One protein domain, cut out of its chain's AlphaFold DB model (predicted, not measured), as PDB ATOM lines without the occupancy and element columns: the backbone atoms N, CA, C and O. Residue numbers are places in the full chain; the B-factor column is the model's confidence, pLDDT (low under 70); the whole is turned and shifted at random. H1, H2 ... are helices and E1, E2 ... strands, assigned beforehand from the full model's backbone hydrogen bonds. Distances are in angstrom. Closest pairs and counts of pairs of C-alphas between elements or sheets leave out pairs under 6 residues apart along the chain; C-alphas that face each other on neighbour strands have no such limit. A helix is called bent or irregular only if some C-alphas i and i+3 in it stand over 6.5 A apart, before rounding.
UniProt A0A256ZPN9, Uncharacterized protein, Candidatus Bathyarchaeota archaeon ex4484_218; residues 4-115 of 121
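AT A GLANCE: This is residues 4 to 115 of the 121 residues of an uncharacterized protein of Candidatus Bathyarchaeota archaeon ex4484_218 (UniProt A0A256ZPN9). This is a small, nearly closed barrel, in which one strongly twisted sheet curls round through E1, E6, E3, E4, E5 and E2 until E2 comes back near E1. The long, bent strands E3, E4 and E6 make its main wall; E8 runs beside E1, E7 folds back beside the end of E6, H1 is over part of E6, and H2 lies off the sheet between E5 and E6. The printed part has 112 residues, with two named helices and eight named strands in the order E1 E2 H1 E3 E4 E5 H2 E6 E7 E8. The class is mostly strand, and the branched sheet is mixed, antiparallel but for E1 and E8. The whole is compact and rounded, with a radius of gyration of the C-alphas of 13.2 A and spans of 36 by 28 by 22 A.

HOW THE PARTS SIT: Start at E6, residues 86 to 95, which has three neighbours. On one side of it are E1, residues 4 to 8, with N 5 and O 89 2.8 A apart, and E7, residues 101 to 103, with N 94 and O 102 2.8 A apart; E6 and E7 are a hairpin. On the other side look for E3, residues 35 to 44, where N 39 and O 90 are 2.8 A apart. E4, residues 50 to 62, forms a hairpin with E3, with N 38 and O 58 2.9 A apart, and another with E5, residues 68 to 70, with N 70 and O 61 3.3 A apart. E3, E4 and E5 are a meander, each strand the antiparallel neighbour of the one before. E2, residues 17 to 19, is antiparallel to E5, with N 18 and O 69 3.0 A apart; its closest C-alpha to E1 is Phe 18, 7.2 A from that of Gln 7. E8, residues 110 to 114, is parallel to E1, with N 112 and O 4 2.9 A apart. H1, residues 22 to 28, is on the sheet at a height of 8.1 A, only just over E6 with 3 C-alphas. H2, residues 73 to 78, is not on the sheet. In H1 and H2 every O i to N i+4 pair is within hydrogen-bond range.

IN THESE COORDINATES: Find C-alpha 4 at (162.334, 219.232, 102.312), where E1 begins; E8 ends at C-alpha 114, (154.776, 222.461, 102.177). E4 spans 27.1 A and bends by 81 degrees at residue 57; E6 spans 24.9 A and E3 24.8 A. H1 spans 10.3 A.

THE WHOLE: The C-alphas of Glu 47 and Asn 98, the two farthest apart, are 41.3 A apart. The printed part has no cut and no long link. Confidence is low, under 70, at residues 65 to 66 and 106 to 108.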
ATOM      1  N   LYS A   4     162.772 218.119 101.472       89.44
ATOM      2  CA  LYS A   4     162.334 219.232 102.312       89.44
ATOM      3  C   LYS A   4     160.849 219.101 102.629       89.44
ATOM      4  O   LYS A   4     160.030 218.954 101.725       89.44
ATOM      5  N   ILE A   5     160.512 219.231 103.909       92.38
ATOM      6  CA  ILE A   5     159.138 219.289 104.412       92.38
ATOM      7  C   ILE A   5     158.933 220.543 105.262       92.38
ATOM      8  O   ILE A   5     159.844 220.963 105.976       92.38
ATOM      9  N   ILE A   6     157.734 221.134 105.208       92.38
ATOM     10  CA  ILE A   6     157.327 222.220 106.114       92.38
ATOM     11  C   ILE A   6     156.006 221.841 106.773       92.38
ATOM     12  O   ILE A   6     154.914 222.067 106.242       92.38
ATOM     13  N   GLN A   7     156.112 221.251 107.960       93.00
ATOM     14  CA  GLN A   7     154.971 220.718 108.695       93.00
ATOM     15  C   GLN A   7     154.759 221.448 110.012       93.00
ATOM     16  O   GLN A   7     155.705 221.827 110.698       93.00
ATOM     17  N   LYS A   8     153.488 221.566 110.403       91.94
ATOM     18  CA  LYS A   8     153.135 221.958 111.764       91.94
ATOM     19  C   LYS A   8     153.643 220.893 112.731       91.94
ATOM     20  O   LYS A   8     153.366 219.707 112.506       91.94
ATOM     21  N   SER A   9     154.327 221.305 113.793       89.75
ATOM     22  CA  SER A   9     154.685 220.381 114.866       89.75
ATOM     23  C   SER A   9     153.430 219.700 115.415       89.75
ATOM     24  O   SER A   9     152.317 220.239 115.415       89.75
ATOM     25  N   ARG A  10     153.581 218.434 115.799       85.75
ATOM     26  CA  ARG A  10     152.521 217.667 116.451       85.75
ATOM     27  C   ARG A  10     152.881 217.482 117.915       85.75
ATOM     28  O   ARG A  10     154.053 217.299 118.239       85.75
ATOM     29  N   ASN A  11     151.844 217.424 118.754       85.44
ATOM     30  CA  ASN A  11     151.948 217.349 120.214       85.44
ATOM     31  C   ASN A  11     152.511 218.626 120.856       85.44
ATOM     32  O   ASN A  11     152.761 219.617 120.177       85.44
ATOM     33  N   PHE A  12     152.694 218.589 122.175       82.38
ATOM     34  CA  PHE A  12     153.273 219.672 122.959       82.38
ATOM     35  C   PHE A  12     154.682 219.327 123.448       82.38
ATOM     36  O   PHE A  12     155.051 218.156 123.597       82.38
ATOM     37  N   THR A  13     155.465 220.369 123.717       81.31
ATOM     38  CA  THR A  13     156.775 220.298 124.372       81.31
ATOM     39  C   THR A  13     156.685 219.483 125.670       81.31
ATOM     40  O   THR A  13     155.734 219.668 126.429       81.31
ATOM     41  N   PRO A  14     157.630 218.560 125.941       84.81
ATOM     42  CA  PRO A  14     158.879 218.287 125.218       84.81
ATOM     43  C   PRO A  14     158.786 217.139 124.195       84.81
ATOM     44  O   PRO A  14     159.802 216.563 123.826       84.81
ATOM     45  N   ASN A  15     157.587 216.761 123.750       88.44
ATOM     46  CA  ASN A  15     157.365 215.570 122.921       88.44
ATOM     47  C   ASN A  15     156.935 215.920 121.493       88.44
ATOM     48  O   ASN A  15     156.016 215.291 120.953       88.44
ATOM     49  N   LEU A  16     157.588 216.921 120.897       91.75
ATOM     50  CA  LEU A  16     157.322 217.330 119.520       91.75
ATOM     51  C   LEU A  16     157.712 216.215 118.549       91.75
ATOM     52  O   LEU A  16     158.797 215.631 118.636       91.75
ATOM     53  N   TYR A  17     156.816 215.929 117.612       92.56
ATOM     54  CA  TYR A  17     157.071 214.969 116.548       92.56
ATOM     55  C   TYR A  17     156.536 215.452 115.208       92.56
ATOM     56  O   TYR A  17     155.640 216.296 115.127       92.56
ATOM     57  N   PHE A  18     157.068 214.841 114.158       92.88
ATOM     58  CA  PHE A  18     156.675 215.060 112.774       92.88
ATOM     59  C   PHE A  18     156.426 213.721 112.093       92.88
ATOM     60  O   PHE A  18     156.784 212.659 112.615       92.88
ATOM     61  N   VAL A  19     155.766 213.764 110.942       91.06
ATOM     62  CA  VAL A  19     155.423 212.564 110.182       91.06
ATOM     63  C   VAL A  19     156.227 212.580 108.897       91.06
ATOM     64  O   VAL A  19     156.194 213.560 108.161       91.06
ATOM     65  N   VAL A  20     156.948 211.499 108.612       90.19
ATOM     66  CA  VAL A  20     157.584 211.365 107.300       90.19
ATOM     67  C   VAL A  20     156.501 211.257 106.221       90.19
ATOM     68  O   VAL A  20     155.574 210.456 106.408       90.19
ATOM     69  N   PRO A  21     156.613 211.982 105.092       90.06
ATOM     70  CA  PRO A  21     155.659 211.879 103.995       90.06
ATOM     71  C   PRO A  21     155.424 210.435 103.556       90.06
ATOM     72  O   PRO A  21     156.338 209.603 103.521       90.06
ATOM     73  N   PHE A  22     154.169 210.127 103.229       87.56
ATOM     74  CA  PHE A  22     153.713 208.754 103.000       87.56
ATOM     75  C   PHE A  22     154.534 208.019 101.931       87.56
ATOM     76  O   PHE A  22     154.962 206.885 102.146       87.56
ATOM     77  N   GLU A  23     154.808 208.684 100.810       86.75
ATOM     78  CA  GLU A  23     155.593 208.118  99.713       86.75
ATOM     79  C   GLU A  23     157.036 207.820 100.127       86.75
ATOM     80  O   GLU A  23     157.554 206.748  99.823       86.75
ATOM     81  N   THR A  24     157.672 208.727 100.873       88.81
ATOM     82  CA  THR A  24     159.035 208.538 101.392       88.81
ATOM     83  C   THR A  24     159.076 207.367 102.367       88.81
ATOM     84  O   THR A  24     159.963 206.514 102.290       88.81
ATOM     85  N   LYS A  25     158.071 207.251 103.238       89.06
ATOM     86  CA  LYS A  25     157.951 206.116 104.157       89.06
ATOM     87  C   LYS A  25     157.915 204.779 103.417       89.06
ATOM     88  O   LYS A  25     158.631 203.864 103.818       89.06
ATOM     89  N   ILE A  26     157.110 204.668 102.358       88.94
ATOM     90  CA  ILE A  26     157.008 203.440 101.558       88.94
ATOM     91  C   ILE A  26     158.309 203.184 100.800       88.94
ATOM     92  O   ILE A  26     158.879 202.104 100.928       88.94
ATOM     93  N   LYS A  27     158.803 204.182 100.058       89.38
ATOM     94  CA  LYS A  27     159.972 204.054  99.178       89.38
ATOM     95  C   LYS A  27     161.223 203.597  99.927       89.38
ATOM     96  O   LYS A  27     161.951 202.747  99.430       89.38
ATOM     97  N   PHE A  28     161.457 204.138 101.123       88.94
ATOM     98  CA  PHE A  28     162.651 203.835 101.917       88.94
ATOM     99  C   PHE A  28     162.395 202.824 103.049       88.94
ATOM    100  O   PHE A  28     163.308 202.503 103.809       88.94
ATOM    101  N   GLY A  29     161.169 202.300 103.172       88.81
ATOM    102  CA  GLY A  29     160.816 201.296 104.179       88.81
ATOM    103  C   GLY A  29     160.975 201.788 105.622       88.81
ATOM    104  O   GLY A  29     161.432 201.039 106.491       88.81
ATOM    105  N   ILE A  30     160.628 203.052 105.881       90.19
ATOM    106  CA  ILE A  30     160.819 203.695 107.188       90.19
ATOM    107  C   ILE A  30     159.864 203.074 108.209       90.19
ATOM    108  O   ILE A  30     158.641 203.106 108.059       90.19
ATOM    109  N   LYS A  31     160.433 202.526 109.282       89.38
ATOM    110  CA  LYS A  31     159.707 201.797 110.325       89.38
ATOM    111  C   LYS A  31     160.258 202.102 111.714       89.38
ATOM    112  O   LYS A  31     161.274 202.774 111.868       89.38
ATOM    113  N   ARG A  32     159.577 201.591 112.741       89.94
ATOM    114  CA  ARG A  32     160.020 201.710 114.135       89.94
ATOM    115  C   ARG A  32     161.454 201.188 114.299       89.94
ATOM    116  O   ARG A  32     161.777 200.120 113.781       89.94
ATOM    117  N   GLY A  33     162.271 201.930 115.045       88.81
ATOM    118  CA  GLY A  33     163.683 201.628 115.295       88.81
ATOM    119  C   GLY A  33     164.641 202.190 114.241       88.81
ATOM    120  O   GLY A  33     165.849 202.176 114.453       88.81
ATOM    121  N   CYS A  34     164.127 202.713 113.123       92.44
ATOM    122  CA  CYS A  34     164.923 203.544 112.230       92.44
ATOM    123  C   CYS A  34     165.275 204.874 112.905       92.44
ATOM    124  O   CYS A  34     164.514 205.398 113.725       92.44
ATOM    125  N   LYS A  35     166.394 205.458 112.487       94.12
ATOM    126  CA  LYS A  35     166.765 206.834 112.805       94.12
ATOM    127  C   LYS A  35     166.821 207.651 111.520       94.12
ATOM    128  O   LYS A  35     167.225 207.141 110.481       94.12
ATOM    129  N   LEU A  36     166.400 208.902 111.587       93.38
ATOM    130  CA  LEU A  36     166.436 209.843 110.477       93.38
ATOM    131  C   LEU A  36     167.415 210.951 110.818       93.38
ATOM    132  O   LEU A  36     167.254 211.632 111.827       93.38
ATOM    133  N   GLN A  37     168.425 211.119 109.980       93.62
ATOM    134  CA  GLN A  37     169.279 212.290 110.018       93.62
ATOM    135  C   GLN A  37     168.548 213.421 109.298       93.62
ATOM    136  O   GLN A  37     168.290 213.350 108.090       93.62
ATOM    137  N   CYS A  38     168.186 214.439 110.066       92.69
ATOM    138  CA  CYS A  38     167.384 215.569 109.631       92.69
ATOM    139  C   CYS A  38     168.146 216.865 109.892       92.69
ATOM    140  O   CYS A  38     168.830 216.994 110.903       92.69
ATOM    141  N   PHE A  39     167.969 217.853 109.030       93.12
ATOM    142  CA  PHE A  39     168.385 219.222 109.297       93.12
ATOM    143  C   PHE A  39     167.153 220.091 109.533       93.12
ATOM    144  O   PHE A  39     166.228 220.084 108.727       93.12
ATOM    145  N   PHE A  40     167.129 220.806 110.649       93.75
ATOM    146  CA  PHE A  40     166.087 221.762 110.998       93.75
ATOM    147  C   PHE A  40     166.571 223.149 110.595       93.75
ATOM    148  O   PHE A  40     167.550 223.633 111.159       93.75
ATOM    149  N   GLY A  41     165.902 223.754 109.613       93.38
ATOM    150  CA  GLY A  41     166.271 225.062 109.069       93.38
ATOM    151  C   GLY A  41     165.654 226.199 109.873       93.38
ATOM    152  O   GLY A  41     166.344 226.879 110.630       93.38
ATOM    153  N   GLY A  42     164.336 226.372 109.763       94.00
ATOM    154  CA  GLY A  42     163.610 227.469 110.405       94.00
ATOM    155  C   GLY A  42     162.243 227.085 110.963       94.00
ATOM    156  O   GLY A  42     161.661 226.058 110.607       94.00
ATOM    157  N   VAL A  43     161.743 227.952 111.836       94.62
ATOM    158  CA  VAL A  43     160.407 227.920 112.428       94.62
ATOM    159  C   VAL A  43     159.594 229.068 111.852       94.62
ATOM    160  O   VAL A  43     160.065 230.204 111.811       94.62
ATOM    161  N   TYR A  44     158.371 228.777 111.436       94.75
ATOM    162  CA  TYR A  44     157.477 229.704 110.766       94.75
ATOM    163  C   TYR A  44     156.116 229.742 111.455       94.75
ATOM    164  O   TYR A  44     155.641 228.741 112.004       94.75
ATOM    165  N   ASP A  45     155.462 230.895 111.384       93.06
ATOM    166  CA  ASP A  45     154.053 231.007 111.744       93.06
ATOM    167  C   ASP A  45     153.132 230.470 110.629       93.06
ATOM    168  O   ASP A  45     153.573 229.908 109.625       93.06
ATOM    169  N   VAL A  46     151.817 230.611 110.816       91.88
ATOM    170  CA  VAL A  46     150.811 230.176 109.835       91.88
ATOM    171  C   VAL A  46     150.815 231.009 108.547       91.88
ATOM    172  O   VAL A  46     150.343 230.536 107.517       91.88
ATOM    173  N   GLU A  47     151.348 232.229 108.592       92.69
ATOM    174  CA  GLU A  47     151.434 233.133 107.444       92.69
ATOM    175  C   GLU A  47     152.733 232.951 106.646       92.69
ATOM    176  O   GLU A  47     152.883 233.538 105.575       92.69
ATOM    177  N   GLY A  48     153.675 232.155 107.158       91.12
ATOM    178  CA  GLY A  48     154.984 231.927 106.552       91.12
ATOM    179  C   GLY A  48     156.033 232.964 106.916       91.12
ATOM    180  O   GLY A  48     157.070 233.024 106.252       91.12
ATOM    181  N   ASN A  49     155.799 233.761 107.959       94.06
ATOM    182  CA  ASN A  49     156.832 234.618 108.520       94.06
ATOM    183  C   ASN A  49     157.814 233.753 109.327       94.06
ATOM    184  O   ASN A  49     157.406 232.877 110.092       94.06
ATOM    185  N   LEU A  50     159.113 233.995 109.147       94.62
ATOM    186  CA  LEU A  50     160.165 233.319 109.903       94.62
ATOM    187  C   LEU A  50     160.174 233.840 111.346       94.62
ATOM    188  O   LEU A  50     160.446 235.015 111.576       94.62
ATOM    189  N   LEU A  51     159.912 232.955 112.303       93.81
ATOM    190  CA  LEU A  51     159.964 233.255 113.735       93.81
ATOM    191  C   LEU A  51     161.376 233.057 114.293       93.81
ATOM    192  O   LEU A  51     161.862 233.873 115.071       93.81
ATOM    193  N   GLN A  52     162.045 231.975 113.886       93.94
ATOM    194  CA  GLN A  52     163.357 231.595 114.409       93.94
ATOM    195  C   GLN A  52     164.130 230.743 113.400       93.94
ATOM    196  O   GLN A  52     163.559 229.887 112.729       93.94
ATOM    197  N   LYS A  53     165.453 230.937 113.331       93.94
ATOM    198  CA  LYS A  53     166.369 230.002 112.660       93.94
ATOM    199  C   LYS A  53     166.882 228.970 113.657       93.94
ATOM    200  O   LYS A  53     167.242 229.327 114.775       93.94
ATOM    201  N   ILE A  54     166.911 227.709 113.242       92.75
ATOM    202  CA  ILE A  54     167.454 226.597 114.025       92.75
ATOM    203  C   ILE A  54     168.826 226.199 113.473       92.75
ATOM    204  O   ILE A  54     169.762 226.058 114.253       92.75
ATOM    205  N   ASP A  55     168.941 226.024 112.154       93.31
ATOM    206  CA  ASP A  55     170.161 225.634 111.432       93.31
ATOM    207  C   ASP A  55     170.969 224.498 112.098       93.31
ATOM    208  O   ASP A  55     172.201 224.532 112.176       93.31
ATOM    209  N   LYS A  56     170.276 223.459 112.589       92.62
ATOM    210  CA  LYS A  56     170.894 222.318 113.287       92.62
ATOM    211  C   LYS A  56     170.578 220.991 112.622       92.62
ATOM    212  O   LYS A  56     169.450 220.706 112.228       92.62
ATOM    213  N   GLU A  57     171.586 220.134 112.577       93.06
ATOM    214  CA  GLU A  57     171.454 218.743 112.169       93.06
ATOM    215  C   GLU A  57     171.266 217.841 113.386       93.06
ATOM    216  O   GLU A  57     172.021 217.923 114.352       93.06
ATOM    217  N   ILE A  58     170.250 216.982 113.337       91.75
ATOM    218  CA  ILE A  58     169.900 216.073 114.424       91.75
ATOM    219  C   ILE A  58     169.528 214.690 113.908       91.75
ATOM    220  O   ILE A  58     169.061 214.512 112.783       91.75
ATOM    221  N   ILE A  59     169.679 213.700 114.781       92.69
ATOM    222  CA  ILE A  59     169.233 212.333 114.533       92.69
ATOM    223  C   ILE A  59     167.927 212.114 115.296       92.69
ATOM    224  O   ILE A  59     167.910 212.064 116.523       92.69
ATOM    225  N   CYS A  60     166.828 211.966 114.562       91.50
ATOM    226  CA  CYS A  60     165.505 211.714 115.116       91.50
ATOM    227  C   CYS A  60     165.195 210.218 115.108       91.50
ATOM    228  O   CYS A  60     165.342 209.547 114.087       91.50
ATOM    229  N   GLU A  61     164.703 209.683 116.219       90.62
ATOM    230  CA  GLU A  61     164.284 208.284 116.285       90.62
ATOM    231  C   GLU A  61     162.825 208.115 115.838       90.62
ATOM    232  O   GLU A  61     161.925 208.842 116.279       90.62
ATOM    233  N   VAL A  62     162.570 207.104 115.003       90.44
ATOM    234  CA  VAL A  62     161.220 206.672 114.634       90.44
ATOM    235  C   VAL A  62     160.701 205.710 115.704       90.44
ATOM    236  O   VAL A  62     161.004 204.513 115.695       90.44
ATOM    237  N   LYS A  63     159.916 206.227 116.654       81.81
ATOM    238  CA  LYS A  63     159.505 205.469 117.853       81.81
ATOM    239  C   LYS A  63     158.219 204.657 117.687       81.81
ATOM    240  O   LYS A  63     158.053 203.635 118.352       81.81
ATOM    241  N   VAL A  64     157.307 205.077 116.811       75.81
ATOM    242  CA  VAL A  64     155.950 204.505 116.705       75.81
ATOM    243  C   VAL A  64     155.725 203.888 115.321       75.81
ATOM    244  O   VAL A  64     156.341 204.300 114.334       75.81
ATOM    245  N   ARG A  65     154.841 202.881 115.239       66.69
ATOM    246  CA  ARG A  65     154.265 202.426 113.962       66.69
ATOM    247  C   ARG A  65     153.534 203.631 113.376       66.69
ATOM    248  O   ARG A  65     152.621 204.080 114.039       66.69
ATOM    249  N   ASP A  66     154.046 204.211 112.287       69.88
ATOM    250  CA  ASP A  66     153.401 205.215 111.404       69.88
ATOM    251  C   ASP A  66     154.432 206.081 110.653       69.88
ATOM    252  O   ASP A  66     154.062 206.769 109.703       69.88
ATOM    253  N   GLY A  67     155.715 206.040 111.037       80.88
ATOM    254  CA  GLY A  67     156.737 206.949 110.495       80.88
ATOM    255  C   GLY A  67     156.794 208.287 111.236       80.88
ATOM    256  O   GLY A  67     157.200 209.295 110.666       80.88
ATOM    257  N   ARG A  68     156.367 208.303 112.506       90.06
ATOM    258  CA  ARG A  68     156.517 209.460 113.396       90.06
ATOM    259  C   ARG A  68     157.936 209.506 113.933       90.06
ATOM    260  O   ARG A  68     158.369 208.539 114.565       90.06
ATOM    261  N   PHE A  69     158.619 210.621 113.718       91.31
ATOM    262  CA  PHE A  69     159.943 210.867 114.273       91.31
ATOM    263  C   PHE A  69     159.889 212.007 115.281       91.31
ATOM    264  O   PHE A  69     159.222 213.018 115.060       91.31
ATOM    265  N   TYR A  70     160.552 211.799 116.414       91.25
ATOM    266  CA  TYR A  70     160.521 212.714 117.550       91.25
ATOM    267  C   TYR A  70     161.789 213.554 117.564       91.25
ATOM    268  O   TYR A  70     162.882 213.025 117.349       91.25
ATOM    269  N   VAL A  71     161.626 214.845 117.836       90.19
ATOM    270  CA  VAL A  71     162.749 215.758 118.054       90.19
ATOM    271  C   VAL A  71     163.393 215.432 119.399       90.19
ATOM    272  O   VAL A  71     162.700 215.033 120.338       90.19
ATOM    273  N   ASP A  72     164.712 215.593 119.501       88.19
ATOM    274  CA  ASP A  72     165.414 215.454 120.775       88.19
ATOM    275  C   ASP A  72     164.869 216.481 121.795       88.19
ATOM    276  O   ASP A  72     164.912 217.688 121.520       88.19
ATOM    277  N   PRO A  73     164.377 216.049 122.973       89.00
ATOM    278  CA  PRO A  73     163.928 216.947 124.033       89.00
ATOM    279  C   PRO A  73     164.949 218.016 124.426       89.00
ATOM    280  O   PRO A  73     164.548 219.128 124.769       89.00
ATOM    281  N   LYS A  74     166.253 217.716 124.345       89.25
ATOM    282  CA  LYS A  74     167.312 218.698 124.617       89.25
ATOM    283  C   LYS A  74     167.273 219.845 123.619       89.25
ATOM    284  O   LYS A  74     167.317 220.996 124.030       89.25
ATOM    285  N   LEU A  75     167.103 219.545 122.327       88.12
ATOM    286  CA  LEU A  75     166.972 220.582 121.305       88.12
ATOM    287  C   LEU A  75     165.725 221.434 121.547       88.12
ATOM    288  O   LEU A  75     165.798 222.655 121.453       88.12
ATOM    289  N   ILE A  76     164.597 220.794 121.872       90.88
ATOM    290  CA  ILE A  76     163.344 221.503 122.158       90.88
ATOM    291  C   ILE A  76     163.549 222.503 123.302       90.88
ATOM    292  O   ILE A  76     163.102 223.640 123.192       90.88
ATOM    293  N   GLN A  77     164.246 222.101 124.367       90.56
ATOM    294  CA  GLN A  77     164.549 222.975 125.502       90.56
ATOM    295  C   GLN A  77     165.549 224.082 125.141       90.56
ATOM    296  O   GLN A  77     165.287 225.246 125.423       90.56
ATOM    297  N   GLU A  78     166.664 223.744 124.488       91.50
ATOM    298  CA  GLU A  78     167.711 224.702 124.094       91.50
ATOM    299  C   GLU A  78     167.207 225.789 123.143       91.50
ATOM    300  O   GLU A  78     167.717 226.905 123.152       91.50
ATOM    301  N   GLN A  79     166.268 225.440 122.266       90.62
ATOM    302  CA  GLN A  79     165.744 226.327 121.230       90.62
ATOM    303  C   GLN A  79     164.347 226.862 121.559       90.62
ATOM    304  O   GLN A  79     163.787 227.578 120.739       90.62
ATOM    305  N   ASN A  80     163.799 226.521 122.732       91.00
ATOM    306  CA  ASN A  80     162.451 226.881 123.175       91.00
ATOM    307  C   ASN A  80     161.356 226.580 122.125       91.00
ATOM    308  O   ASN A  80     160.472 227.395 121.874       91.00
ATOM    309  N   LEU A  81     161.436 225.407 121.488       90.94
ATOM    310  CA  LEU A  81     160.519 225.013 120.410       90.94
ATOM    311  C   LEU A  81     159.127 224.680 120.964       90.94
ATOM    312  O   LEU A  81     159.014 224.075 122.038       90.94
ATOM    313  N   VAL A  82     158.068 225.002 120.214       89.94
ATOM    314  CA  VAL A  82     156.671 224.802 120.641       89.94
ATOM    315  C   VAL A  82     155.796 224.033 119.634       89.94
ATOM    316  O   VAL A  82     156.084 223.872 118.448       89.94
ATOM    317  N   GLY A  83     154.669 223.515 120.132       88.56
ATOM    318  CA  GLY A  83     153.739 222.631 119.408       88.56
ATOM    319  C   GLY A  83     152.798 223.307 118.401       88.56
ATOM    320  O   GLY A  83     151.908 222.659 117.847       88.56
ATOM    321  N   THR A  84     152.912 224.621 118.215       87.50
ATOM    322  CA  THR A  84     151.933 225.427 117.469       87.50
ATOM    323  C   THR A  84     152.440 225.946 116.129       87.50
ATOM    324  O   THR A  84     151.631 226.440 115.343       87.50
ATOM    325  N   GLU A  85     153.731 225.806 115.851       92.75
ATOM    326  CA  GLU A  85     154.415 226.432 114.716       92.75
ATOM    327  C   GLU A  85     154.706 225.430 113.594       92.75
ATOM    328  O   GLU A  85     154.542 224.215 113.749       92.75
ATOM    329  N   TYR A  86     155.143 225.952 112.452       94.25
ATOM    330  CA  TYR A  86     155.588 225.179 111.301       94.25
ATOM    331  C   TYR A  86     157.107 225.093 111.275       94.25
ATOM    332  O   TYR A  86     157.794 226.079 111.503       94.25
ATOM    333  N   TYR A  87     157.635 223.915 110.973       95.06
ATOM    334  CA  TYR A  87     159.064 223.639 111.011       95.06
ATOM    335  C   TYR A  87     159.526 223.203 109.633       95.06
ATOM    336  O   TYR A  87     158.956 222.275 109.053       95.06
ATOM    337  N   GLU A  88     160.569 223.854 109.130       94.94
ATOM    338  CA  GLU A  88     161.299 223.395 107.956       94.94
ATOM    339  C   GLU A  88     162.292 222.315 108.357       94.94
ATOM    340  O   GLU A  88     163.213 222.538 109.149       94.94
ATOM    341  N   ILE A  89     162.088 221.135 107.786       94.38
ATOM    342  CA  ILE A  89     162.870 219.946 108.076       94.38
ATOM    343  C   ILE A  89     163.349 219.374 106.755       94.38
ATOM    344  O   ILE A  89     162.582 219.175 105.817       94.38
ATOM    345  N   ILE A  90     164.636 219.087 106.696       92.75
ATOM    346  CA  ILE A  90     165.307 218.519 105.546       92.75
ATOM    347  C   ILE A  90     165.730 217.096 105.919       92.75
ATOM    348  O   ILE A  90     166.651 216.900 106.711       92.75
ATOM    349  N   LEU A  91     165.037 216.095 105.379       92.38
ATOM    350  CA  LEU A  91     165.321 214.676 105.581       92.38
ATOM    351  C   LEU A  91     166.496 214.266 104.687       92.38
ATOM    352  O   LEU A  91     166.369 214.238 103.462       92.38
ATOM    353  N   LYS A  92     167.646 213.949 105.289       92.00
ATOM    354  CA  LYS A  92     168.879 213.643 104.546       92.00
ATOM    355  C   LYS A  92     169.116 212.154 104.371       92.00
ATOM    356  O   LYS A  92     169.373 211.687 103.265       92.00
ATOM    357  N   LYS A  93     169.068 211.409 105.471       92.69
ATOM    358  CA  LYS A  93     169.498 210.010 105.496       92.69
ATOM    359  C   LYS A  93     168.655 209.202 106.471       92.69
ATOM    360  O   LYS A  93     168.302 209.671 107.551       92.69
ATOM    361  N   LEU A  94     168.355 207.973 106.083       93.31
ATOM    362  CA  LEU A  94     167.756 206.946 106.914       93.31
ATOM    363  C   LEU A  94     168.850 206.005 107.418       93.31
ATOM    364  O   LEU A  94     169.603 205.449 106.628       93.31
ATOM    365  N   ILE A  95     168.888 205.775 108.724       94.38
ATOM    366  CA  ILE A  95     169.733 204.772 109.368       94.38
ATOM    367  C   ILE A  95     168.806 203.659 109.853       94.38
ATOM    368  O   ILE A  95     167.936 203.870 110.707       94.38
ATOM    369  N   LYS A  96     168.935 202.471 109.269       92.62
ATOM    370  CA  LYS A  96     168.110 201.307 109.607       92.62
ATOM    371  C   LYS A  96     168.604 200.629 110.899       92.62
ATOM    372  O   LYS A  96     169.749 200.825 111.302       92.62
ATOM    373  N   PRO A  97     167.780 199.780 111.547       89.75
ATOM    374  CA  PRO A  97     168.178 199.076 112.772       89.75
ATOM    375  C   PRO A  97     169.409 198.167 112.627       89.75
ATOM    376  O   PRO A  97     170.085 197.899 113.612       89.75
ATOM    377  N   ASN A  98     169.694 197.687 111.412       91.06
ATOM    378  CA  ASN A  98     170.886 196.895 111.081       91.06
ATOM    379  C   ASN A  98     172.146 197.757 110.855       91.06
ATOM    380  O   ASN A  98     173.177 197.211 110.485       91.06
ATOM    381  N   GLY A  99     172.062 199.081 111.029       90.06
ATOM    382  CA  GLY A  99     173.159 200.020 110.779       90.06
ATOM    383  C   GLY A  99     173.314 200.439 109.314       90.06
ATOM    384  O   GLY A  99     174.172 201.258 109.016       90.06
ATOM    385  N   GLU A 100     172.490 199.917 108.402       92.88
ATOM    386  CA  GLU A 100     172.516 200.319 106.994       92.88
ATOM    387  C   GLU A 100     172.061 201.776 106.841       92.88
ATOM    388  O   GLU A 100     170.996 202.170 107.330       92.88
ATOM    389  N   GLU A 101     172.862 202.558 106.126       93.12
ATOM    390  CA  GLU A 101     172.612 203.963 105.837       93.12
ATOM    391  C   GLU A 101     172.101 204.140 104.405       93.12
ATOM    392  O   GLU A 101     172.714 203.667 103.451       93.12
ATOM    393  N   VAL A 102     170.980 204.844 104.248       90.31
ATOM    394  CA  VAL A 102     170.328 205.084 102.957       90.31
ATOM    395  C   VAL A 102     170.067 206.575 102.788       90.31
ATOM    396  O   VAL A 102     169.382 207.185 103.609       90.31
ATOM    397  N   GLU A 103     170.587 207.174 101.721       89.25
ATOM    398  CA  GLU A 103     170.291 208.571 101.395       89.25
ATOM    399  C   GLU A 103     168.847 208.741 100.915       89.25
ATOM    400  O   GLU A 103     168.333 207.963 100.107       89.25
ATOM    401  N   ILE A 104     168.189 209.788 101.408       83.31
ATOM    402  CA  ILE A 104     166.828 210.142 101.020       83.31
ATOM    403  C   ILE A 104     166.925 211.078  99.806       83.31
ATOM    404  O   ILE A 104     167.374 212.214  99.924       83.31
ATOM    405  N   TYR A 105     166.538 210.551  98.638       75.94
ATOM    406  CA  TYR A 105     166.626 211.178  97.305       75.94
ATOM    407  C   TYR A 105     168.040 211.682  96.951       75.94
ATOM    408  O   TYR A 105     168.284 212.880  96.849       75.94
ATOM    409  N   PRO A 106     169.021 210.799  96.714       66.38
ATOM    410  CA  PRO A 106     170.327 211.242  96.218       66.38
ATOM    411  C   PRO A 106     170.164 212.064  94.920       66.38
ATOM    412  O   PRO A 106     169.310 211.770  94.094       66.38
ATOM    413  N   GLY A 107     170.932 213.147  94.759       62.12
ATOM    414  CA  GLY A 107     170.875 214.016  93.564       62.12
ATOM    415  C   GLY A 107     169.761 215.084  93.449       62.12
ATOM    416  O   GLY A 107     170.052 216.136  92.902       62.12
ATOM    417  N   GLU A 108     168.560 214.928  94.031       68.94
ATOM    418  CA  GLU A 108     167.415 215.841  93.749       68.94
ATOM    419  C   GLU A 108     166.722 216.413  94.996       68.94
ATOM    420  O   GLU A 108     166.310 215.640  95.845       68.94
ATOM    421  N   MET A 109     166.558 217.740  95.129       75.12
ATOM    422  CA  MET A 109     165.780 218.307  96.244       75.12
ATOM    423  C   MET A 109     164.292 218.108  95.967       75.12
ATOM    424  O   MET A 109     163.748 218.674  95.021       75.12
ATOM    425  N   VAL A 110     163.641 217.303  96.803       79.88
ATOM    426  CA  VAL A 110     162.215 216.999  96.675       79.88
ATOM    427  C   VAL A 110     161.460 217.750  97.763       79.88
ATOM    428  O   VAL A 110     161.647 217.482  98.947       79.88
ATOM    429  N   GLU A 111     160.612 218.699  97.378       82.81
ATOM    430  CA  GLU A 111     159.740 219.414  98.308       82.81
ATOM    431  C   GLU A 111     158.420 218.654  98.476       82.81
ATOM    432  O   GLU A 111     157.664 218.478  97.519       82.81
ATOM    433  N   LYS A 112     158.129 218.185  99.694       78.00
ATOM    434  CA  LYS A 112     156.876 217.492 100.020       78.00
ATOM    435  C   LYS A 112     156.211 218.103 101.237       78.00
ATOM    436  O   LYS A 112     156.855 218.482 102.202       78.00
ATOM    437  N   GLU A 113     154.884 218.164 101.193       78.69
ATOM    438  CA  GLU A 113     154.063 218.694 102.286       78.69
ATOM    439  C   GLU A 113     154.487 220.096 102.759       78.69
ATOM    440  O   GLU A 113     154.654 220.339 103.953       78.69
ATOM    441  N   ILE A 114     154.631 221.044 101.831       82.62
ATOM    442  CA  ILE A 114     154.776 222.461 102.177       82.62
ATOM    443  C   ILE A 114     153.391 223.012 102.517       82.62
ATOM    444  O   ILE A 114     152.598 223.334 101.635       82.62
ATOM    445  N   ARG A 115     153.068 223.076 103.814       83.62
ATOM    446  CA  ARG A 115     151.785 223.639 104.279       83.62
ATOM    447  C   ARG A 115     151.795 225.156 104.364       83.62
ATOM    448  O   ARG A 115     150.745 225.781 104.273       83.62
TER     449      ARG A 115